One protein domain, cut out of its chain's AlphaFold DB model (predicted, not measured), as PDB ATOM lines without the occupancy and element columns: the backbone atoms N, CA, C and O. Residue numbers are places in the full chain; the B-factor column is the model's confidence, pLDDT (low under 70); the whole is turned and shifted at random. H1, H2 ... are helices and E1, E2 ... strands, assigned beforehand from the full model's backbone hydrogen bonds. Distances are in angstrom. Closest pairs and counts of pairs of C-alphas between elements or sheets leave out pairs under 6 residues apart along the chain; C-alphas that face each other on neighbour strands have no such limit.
ATOM      1  N   PRO A  39      42.044  15.679  30.284       82.81
ATOM      2  CA  PRO A  39      42.702  16.266  31.452       82.81
ATOM      3  C   PRO A  39      42.714  15.349  32.683       82.81
ATOM      4  O   PRO A  39      43.747  15.258  33.351       82.81
ATOM      5  N   GLN A  40      41.614  14.636  32.956       84.25
ATOM      6  CA  GLN A  40      41.507  13.703  34.087       84.25
ATOM      7  C   GLN A  40      42.488  12.536  33.930       84.25
ATOM      8  O   GLN A  40      43.262  12.257  34.845       84.25
ATOM      9  N   LYS A  41      42.553  11.926  32.741       84.62
ATOM     10  CA  LYS A  41      43.506  10.842  32.437       84.62
ATOM     11  C   LYS A  41      44.959  11.271  32.657       84.62
ATOM     12  O   LYS A  41      45.732  10.556  33.297       84.62
ATOM     13  N   ARG A  42      45.340  12.458  32.166       79.69
ATOM     14  CA  ARG A  42      46.708  12.989  32.313       79.69
ATOM     15  C   ARG A  42      47.072  13.258  33.773       79.69
ATOM     16  O   ARG A  42      48.188  12.952  34.184       79.69
ATOM     17  N   MET A  43      46.147  13.835  34.542       80.88
ATOM     18  CA  MET A  43      46.339  14.088  35.973       80.88
ATOM     19  C   MET A  43      46.566  12.778  36.730       80.88
ATOM     20  O   MET A  43      47.535  12.655  37.474       80.88
ATOM     21  N   LEU A  44      45.716  11.779  36.486       81.81
ATOM     22  CA  LEU A  44      45.780  10.510  37.197       81.81
ATOM     23  C   LEU A  44      47.040   9.701  36.838       81.81
ATOM     24  O   LEU A  44      47.707   9.203  37.743       81.81
ATOM     25  N   LYS A  45      47.452   9.648  35.559       79.12
ATOM     26  CA  LYS A  45      48.731   9.020  35.164       79.12
ATOM     27  C   LYS A  45      49.924   9.646  35.899       79.12
ATOM     28  O   LYS A  45      50.757   8.921  36.428       79.12
ATOM     29  N   ARG A  46      49.994  10.984  35.985       76.62
ATOM     30  CA  ARG A  46      51.068  11.685  36.720       76.62
ATOM     31  C   ARG A  46      51.062  11.371  38.210       76.62
ATOM     32  O   ARG A  46      52.121  11.302  38.821       76.62
ATOM     33  N   LEU A  47      49.877  11.225  38.789       71.75
ATOM     34  CA  LEU A  47      49.726  11.027  40.218       71.75
ATOM     35  C   LEU A  47      50.165   9.631  40.659       71.75
ATOM     36  O   LEU A  47      50.890   9.505  41.642       71.75
ATOM     37  N   TYR A  48      49.739   8.606  39.926       73.31
ATOM     38  CA  TYR A  48      49.942   7.220  40.331       73.31
ATOM     39  C   TYR A  48      51.219   6.602  39.762       73.31
ATOM     40  O   TYR A  48      51.912   5.891  40.477       73.31
ATOM     41  N   ASN A  49      51.617   6.930  38.528       69.12
ATOM     42  CA  ASN A  49      52.824   6.334  37.940       69.12
ATOM     43  C   ASN A  49      54.131   6.940  38.495       69.12
ATOM     44  O   ASN A  49      55.204   6.427  38.205       69.12
ATOM     45  N   ALA A  50      54.061   8.020  39.283       64.69
ATOM     46  CA  ALA A  50      55.223   8.679  39.891       64.69
ATOM     47  C   ALA A  50      55.317   8.498  41.422       64.69
ATOM     48  O   ALA A  50      56.155   9.139  42.061       64.69
ATOM     49  N   ARG A  51      54.444   7.695  42.054       61.28
ATOM     50  CA  ARG A  51      54.358   7.595  43.524       61.28
ATOM     51  C   ARG A  51      54.585   6.174  44.047       61.28
ATOM     52  O   ARG A  51      54.033   5.217  43.532       61.28
ATOM     53  N   THR A  52      55.337   6.089  45.148       63.47
ATOM     54  CA  THR A  52      55.498   4.900  46.008       63.47
ATOM     55  C   THR A  52      54.627   4.950  47.272       63.47
ATOM     56  O   THR A  52      54.606   3.992  48.038       63.47
ATOM     57  N   VAL A  53      53.909   6.057  47.506       68.69
ATOM     58  CA  VAL A  53      53.018   6.247  48.665       68.69
ATOM     59  C   VAL A  53      51.559   6.211  48.188       68.69
ATOM     60  O   VAL A  53      51.211   7.037  47.333       68.69
ATOM     61  N   PRO A  54      50.719   5.290  48.707       75.31
ATOM     62  CA  PRO A  54      49.312   5.176  48.333       75.31
ATOM     63  C   PRO A  54      48.509   6.427  48.699       75.31
ATOM     64  O   PRO A  54      48.775   7.085  49.703       75.31
ATOM     65  N   ILE A  55      47.485   6.725  47.903       80.38
ATOM     66  CA  ILE A  55      46.475   7.745  48.202       80.38
ATOM     67  C   ILE A  55      45.296   7.068  48.892       80.38
ATOM     68  O   ILE A  55      44.789   6.074  48.381       80.38
ATOM     69  N   LEU A  56      44.874   7.603  50.037       82.94
ATOM     70  CA  LEU A  56      43.767   7.067  50.828       82.94
ATOM     71  C   LEU A  56      42.465   7.799  50.491       82.94
ATOM     72  O   LEU A  56      42.420   9.025  50.526       82.94
ATOM     73  N   VAL A  57      41.414   7.050  50.161       85.06
ATOM     74  CA  VAL A  57      40.060   7.561  49.894       85.06
ATOM     75  C   VAL A  57      39.059   6.529  50.382       85.06
ATOM     76  O   VAL A  57      39.185   5.367  50.004       85.06
ATOM     77  N   ASP A  58      38.086   6.940  51.195       82.25
ATOM     78  CA  ASP A  58      37.060   6.048  51.759       82.25
ATOM     79  C   ASP A  58      37.671   4.760  52.356       82.25
ATOM     80  O   ASP A  58      37.287   3.643  52.008       82.25
ATOM     81  N   ASP A  59      38.710   4.932  53.184       82.75
ATOM     82  CA  ASP A  59      39.516   3.874  53.820       82.75
ATOM     83  C   ASP A  59      40.227   2.900  52.861       82.75
ATOM     84  O   ASP A  59      40.766   1.870  53.274       82.75
ATOM     85  N   ARG A  60      40.293   3.229  51.567       84.31
ATOM     86  CA  ARG A  60      40.985   2.435  50.546       84.31
ATOM     87  C   ARG A  60      42.261   3.117  50.078       84.31
ATOM     88  O   ARG A  60      42.268   4.293  49.724       84.31
ATOM     89  N   ALA A  61      43.341   2.343  50.040       84.88
ATOM     90  CA  ALA A  61      44.642   2.762  49.537       84.88
ATOM     91  C   ALA A  61      44.769   2.475  48.037       84.88
ATOM     92  O   ALA A  61      44.655   1.329  47.603       84.88
ATOM     93  N   PHE A  62      45.078   3.505  47.253       84.69
ATOM     94  CA  PHE A  62      45.307   3.399  45.816       84.69
ATOM     95  C   PHE A  62      46.752   3.765  45.475       84.69
ATOM     96  O   PHE A  62      47.201   4.882  45.728       84.69
ATOM     97  N   LEU A  63      47.481   2.816  44.886       78.38
ATOM     98  CA  LEU A  63      48.851   3.006  44.385       78.38
ATOM     99  C   LEU A  63      48.900   3.192  42.873       78.38
ATOM    100  O   LEU A  63      49.823   3.820  42.363       78.38
ATOM    101  N   THR A  64      47.906   2.672  42.153       81.06
ATOM    102  CA  THR A  64      47.892   2.690  40.694       81.06
ATOM    103  C   THR A  64      46.709   3.483  40.158       81.06
ATOM    104  O   THR A  64      45.632   3.548  40.756       81.06
ATOM    105  N   TYR A  65      46.906   4.058  38.973       82.06
ATOM    106  CA  TYR A  65      45.854   4.763  38.252       82.06
ATOM    107  C   TYR A  65      44.670   3.847  37.961       82.06
ATOM    108  O   TYR A  65      43.523   4.256  38.120       82.06
ATOM    109  N   ARG A  66      44.962   2.613  37.548       84.56
ATOM    110  CA  ARG A  66      43.957   1.636  37.139       84.56
ATOM    111  C   ARG A  66      42.993   1.322  38.278       84.56
ATOM    112  O   ARG A  66      41.784   1.301  38.063       84.56
ATOM    113  N   ASP A  67      43.515   1.139  39.487       84.94
ATOM    114  CA  ASP A  67      42.689   0.809  40.649       84.94
ATOM    115  C   ASP A  67      41.830   2.000  41.086       84.94
ATOM    116  O   ASP A  67      40.637   1.839  41.340       84.94
ATOM    117  N   ALA A  68      42.397   3.209  41.077       88.19
ATOM    118  CA  ALA A  68      41.656   4.429  41.376       88.19
ATOM    119  C   ALA A  68      40.564   4.731  40.334       88.19
ATOM    120  O   ALA A  68      39.449   5.107  40.691       88.19
ATOM    121  N   ALA A  69      40.857   4.546  39.043       89.88
ATOM    122  CA  ALA A  69      39.890   4.741  37.966       89.88
ATOM    123  C   ALA A  69      38.742   3.729  38.058       89.88
ATOM    124  O   ALA A  69      37.577   4.117  37.978       89.88
ATOM    125  N   ARG A  70      39.056   2.449  38.302       92.06
ATOM    126  CA  ARG A  70      38.045   1.406  38.521       92.06
ATOM    127  C   ARG A  70      37.159   1.731  39.726       92.06
ATOM    128  O   ARG A  70      35.945   1.579  39.630       92.06
ATOM    129  N   TYR A  71      37.741   2.226  40.821       90.62
ATOM    130  CA  TYR A  71      36.984   2.658  41.996       90.62
ATOM    131  C   TYR A  71      36.018   3.805  41.676       90.62
ATOM    132  O   TYR A  71      34.820   3.674  41.912       90.62
ATOM    133  N   LEU A  72      36.500   4.889  41.064       92.19
ATOM    134  CA  LEU A  72      35.655   6.039  40.728       92.19
ATOM    135  C   LEU A  72      34.502   5.657  39.790       92.19
ATOM    136  O   LEU A  72      33.378   6.115  39.984       92.19
ATOM    137  N   LEU A  73      34.754   4.793  38.802       92.69
ATOM    138  CA  LEU A  73      33.717   4.330  37.875       92.69
ATOM    139  C   LEU A  73      32.670   3.429  38.543       92.69
ATOM    140  O   LEU A  73      31.533   3.395  38.078       92.69
ATOM    141  N   SER A  74      33.016   2.753  39.642       92.00
ATOM    142  CA  SER A  74      32.060   1.960  40.426       92.00
ATOM    143  C   SER A  74      31.093   2.808  41.267       92.00
ATOM    144  O   SER A  74      30.054   2.306  41.688       92.00
ATOM    145  N   LEU A  75      31.404   4.091  41.493       91.69
ATOM    146  CA  LEU A  75      30.584   5.007  42.288       91.69
ATOM    147  C   LEU A  75      29.554   5.763  41.427       91.69
ATOM    148  O   LEU A  75      29.863   6.111  40.281       91.69
ATOM    149  N   PRO A  76      28.366   6.101  41.966       89.12
ATOM    150  CA  PRO A  76      27.444   7.045  41.332       89.12
ATOM    151  C   PRO A  76      28.009   8.480  41.316       89.12
ATOM    152  O   PRO A  76      29.001   8.774  41.979       89.12
ATOM    153  N   ALA A  77      27.401   9.372  40.525       86.12
ATOM    154  CA  ALA A  77      27.983  10.670  40.157       86.12
ATOM    155  C   ALA A  77      28.401  11.547  41.354       86.12
ATOM    156  O   ALA A  77      29.526  12.035  41.390       86.12
ATOM    157  N   GLU A  78      27.536  11.695  42.356       87.31
ATOM    158  CA  GLU A  78      27.794  12.539  43.528       87.31
ATOM    159  C   GLU A  78      28.969  12.036  44.404       87.31
ATOM    160  O   GLU A  78      29.941  12.779  44.579       87.31
ATOM    161  N   PRO A  79      28.998  10.775  44.889       89.75
ATOM    162  CA  PRO A  79      30.147  10.274  45.651       89.75
ATOM    163  C   PRO A  79      31.418  10.131  44.807       89.75
ATOM    164  O   PRO A  79      32.522  10.249  45.335       89.75
ATOM    165  N   ARG A  80      31.298   9.931  43.488       91.38
ATOM    166  CA  ARG A  80      32.447   9.926  42.571       91.38
ATOM    167  C   ARG A  80      33.168  11.273  42.568       91.38
ATOM    168  O   ARG A  80      34.399  11.302  42.602       91.38
ATOM    169  N   GLU A  81      32.428  12.380  42.527       90.12
ATOM    170  CA  GLU A  81      33.029  13.716  42.579       90.12
ATOM    171  C   GLU A  81      33.681  14.003  43.935       90.12
ATOM    172  O   GLU A  81      34.802  14.523  43.973       90.12
ATOM    173  N   ALA A  82      33.040  13.599  45.036       90.25
ATOM    174  CA  ALA A  82      33.603  13.732  46.379       90.25
ATOM    175  C   ALA A  82      34.924  12.952  46.527       90.25
ATOM    176  O   ALA A  82      35.947  13.526  46.910       90.25
ATOM    177  N   ALA A  83      34.943  11.676  46.126       89.69
ATOM    178  CA  ALA A  83      36.142  10.839  46.131       89.69
ATOM    179  C   ALA A  83      37.268  11.435  45.264       89.69
ATOM    180  O   ALA A  83      38.435  11.468  45.666       89.69
ATOM    181  N   TYR A  84      36.932  11.976  44.089       91.12
ATOM    182  CA  TYR A  84      37.898  12.651  43.222       91.12
ATOM    183  C   TYR A  84      38.491  13.917  43.864       91.12
ATOM    184  O   TYR A  84      39.696  14.163  43.744       91.12
ATOM    185  N   ALA A  85      37.679  14.716  44.562       90.00
ATOM    186  CA  ALA A  85      38.152  15.906  45.266       90.00
ATOM    187  C   ALA A  85      39.181  15.554  46.357       90.00
ATOM    188  O   ALA A  85      40.213  16.225  46.454       90.00
ATOM    189  N   VAL A  86      38.957  14.463  47.100       87.62
ATOM    190  CA  VAL A  86      39.906  13.938  48.098       87.62
ATOM    191  C   VAL A  86      41.212  13.498  47.431       87.62
ATOM    192  O   VAL A  86      42.284  13.980  47.805       87.62
ATOM    193  N   MET A  87      41.151  12.683  46.365       88.81
ATOM    194  CA  MET A  87      42.350  12.278  45.604       88.81
ATOM    195  C   MET A  87      43.163  13.484  45.118       88.81
ATOM    196  O   MET A  87      44.397  13.476  45.155       88.81
ATOM    197  N   LYS A  88      42.473  14.539  44.668       85.56
ATOM    198  CA  LYS A  88      43.094  15.778  44.192       85.56
ATOM    199  C   LYS A  88      43.818  16.535  45.312       85.56
ATOM    200  O   LYS A  88      44.900  17.070  45.061       85.56
ATOM    201  N   ALA A  89      43.262  16.579  46.522       84.88
ATOM    202  CA  ALA A  89      43.874  17.257  47.668       84.88
ATOM    203  C   ALA A  89      45.246  16.655  48.021       84.88
ATOM    204  O   ALA A  89      46.226  17.388  48.150       84.88
ATOM    205  N   HIS A  90      45.364  15.322  47.994       76.56
ATOM    206  CA  HIS A  90      46.630  14.616  48.222       76.56
ATOM    207  C   HIS A  90      47.727  14.921  47.187       76.56
ATOM    208  O   HIS A  90      48.907  14.631  47.420       76.56
ATOM    209  N   VAL A  91      47.381  15.474  46.019       70.12
ATOM    210  CA  VAL A  91      48.370  15.965  45.043       70.12
ATOM    211  C   VAL A  91      48.946  17.302  45.489       70.12
ATOM    212  O   VAL A  91      50.151  17.514  45.376       70.12
ATOM    213  N   LYS A  92      48.084  18.187  46.000       63.38
ATOM    214  CA  LYS A  92      48.428  19.558  46.383       63.38
ATOM    215  C   LYS A  92      49.294  19.600  47.644       63.38
ATOM    216  O   LYS A  92      50.234  20.383  47.682       63.38
ATOM    217  N   ASP A  93      49.041  18.715  48.607       59.31
ATOM    218  CA  ASP A  93      49.803  18.666  49.865       59.31
ATOM    219  C   ASP A  93      51.259  18.217  49.691       59.31
ATOM    220  O   ASP A  93      52.112  18.598  50.479       59.31
ATOM    221  N   LYS A  94      51.585  17.460  48.634       54.75
ATOM    222  CA  LYS A  94      52.974  17.050  48.341       54.75
ATOM    223  C   LYS A  94      53.782  18.138  47.611       54.75
ATOM    224  O   LYS A  94      54.980  17.974  47.416       54.75
TER     225      LYS A  94
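What this domain is: This is residues 39 to 94 of the 96 residues of an uncharacterized protein of Sphingobium sp. YR768 (UniProt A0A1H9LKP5). H2 and H3 make a helical hairpin; the small strand hairpin E1 and E2 lies over one side of it, and H1 lies on the other side, slanting past the end of the hairpin away from its turn. The printed part has 56 residues, with three named helices and two named strands in the order H1, E1, E2, H2, H3; the sheet E1 - E2 is antiparallel. The class is mostly helix, and the whole is compact, with a radius of gyration of the C-alphas of 10.3 A and spans of 28 by 21 by 17 A.

Where its parts are: Find C-alpha 39 at (42.702, 16.266, 31.452); from there H1 runs through residues 39 to 48, 14.6 A long. Next come the strands E1, residues 55 to 57, and E2, residues 60 to 62. H2, residues 65 to 74, is 14.2 A long and begins at C-alpha 65, (45.854, 4.763, 38.252). H3, residues 77 to 94, runs 27.1 A to C-alpha 94 at (52.974, 17.050, 48.341).

How they stand to each other: H1 touches H2 at a steep tilt of 54 degrees, closest at the C-alphas of Tyr 48 and Tyr 65, 5.2 A. H1 and H3 are close but not clearly touching, with C-alphas 47 and 91 at 7.0 A. In the hairpin E1 and E2, N 55 and O 62 are 2.9 A apart, within hydrogen-bond range. The closest C-alphas of E1 and H3, Val 57 and Ala 83, are 6.3 A apart; those of E2 and H2, Phe 62 and Ala 68, 5.8 A. H2 touches residues 80 to 84 of H3, closest at C-alphas 72 and 80, 5.4 A, at a shallow tilt of 27 degrees, opposite ways. Every O i to N i+4 pair is within hydrogen-bond range in H1 and H2, and 11 of 14 in H3.

The domain as a whole: The C-alphas farthest apart, of Thr 52 and Glu 78, are 28.8 A apart. The printed part has no cut and no long link. Look for pLDDT under 70 at residues 49 to 53 and 92 to 94.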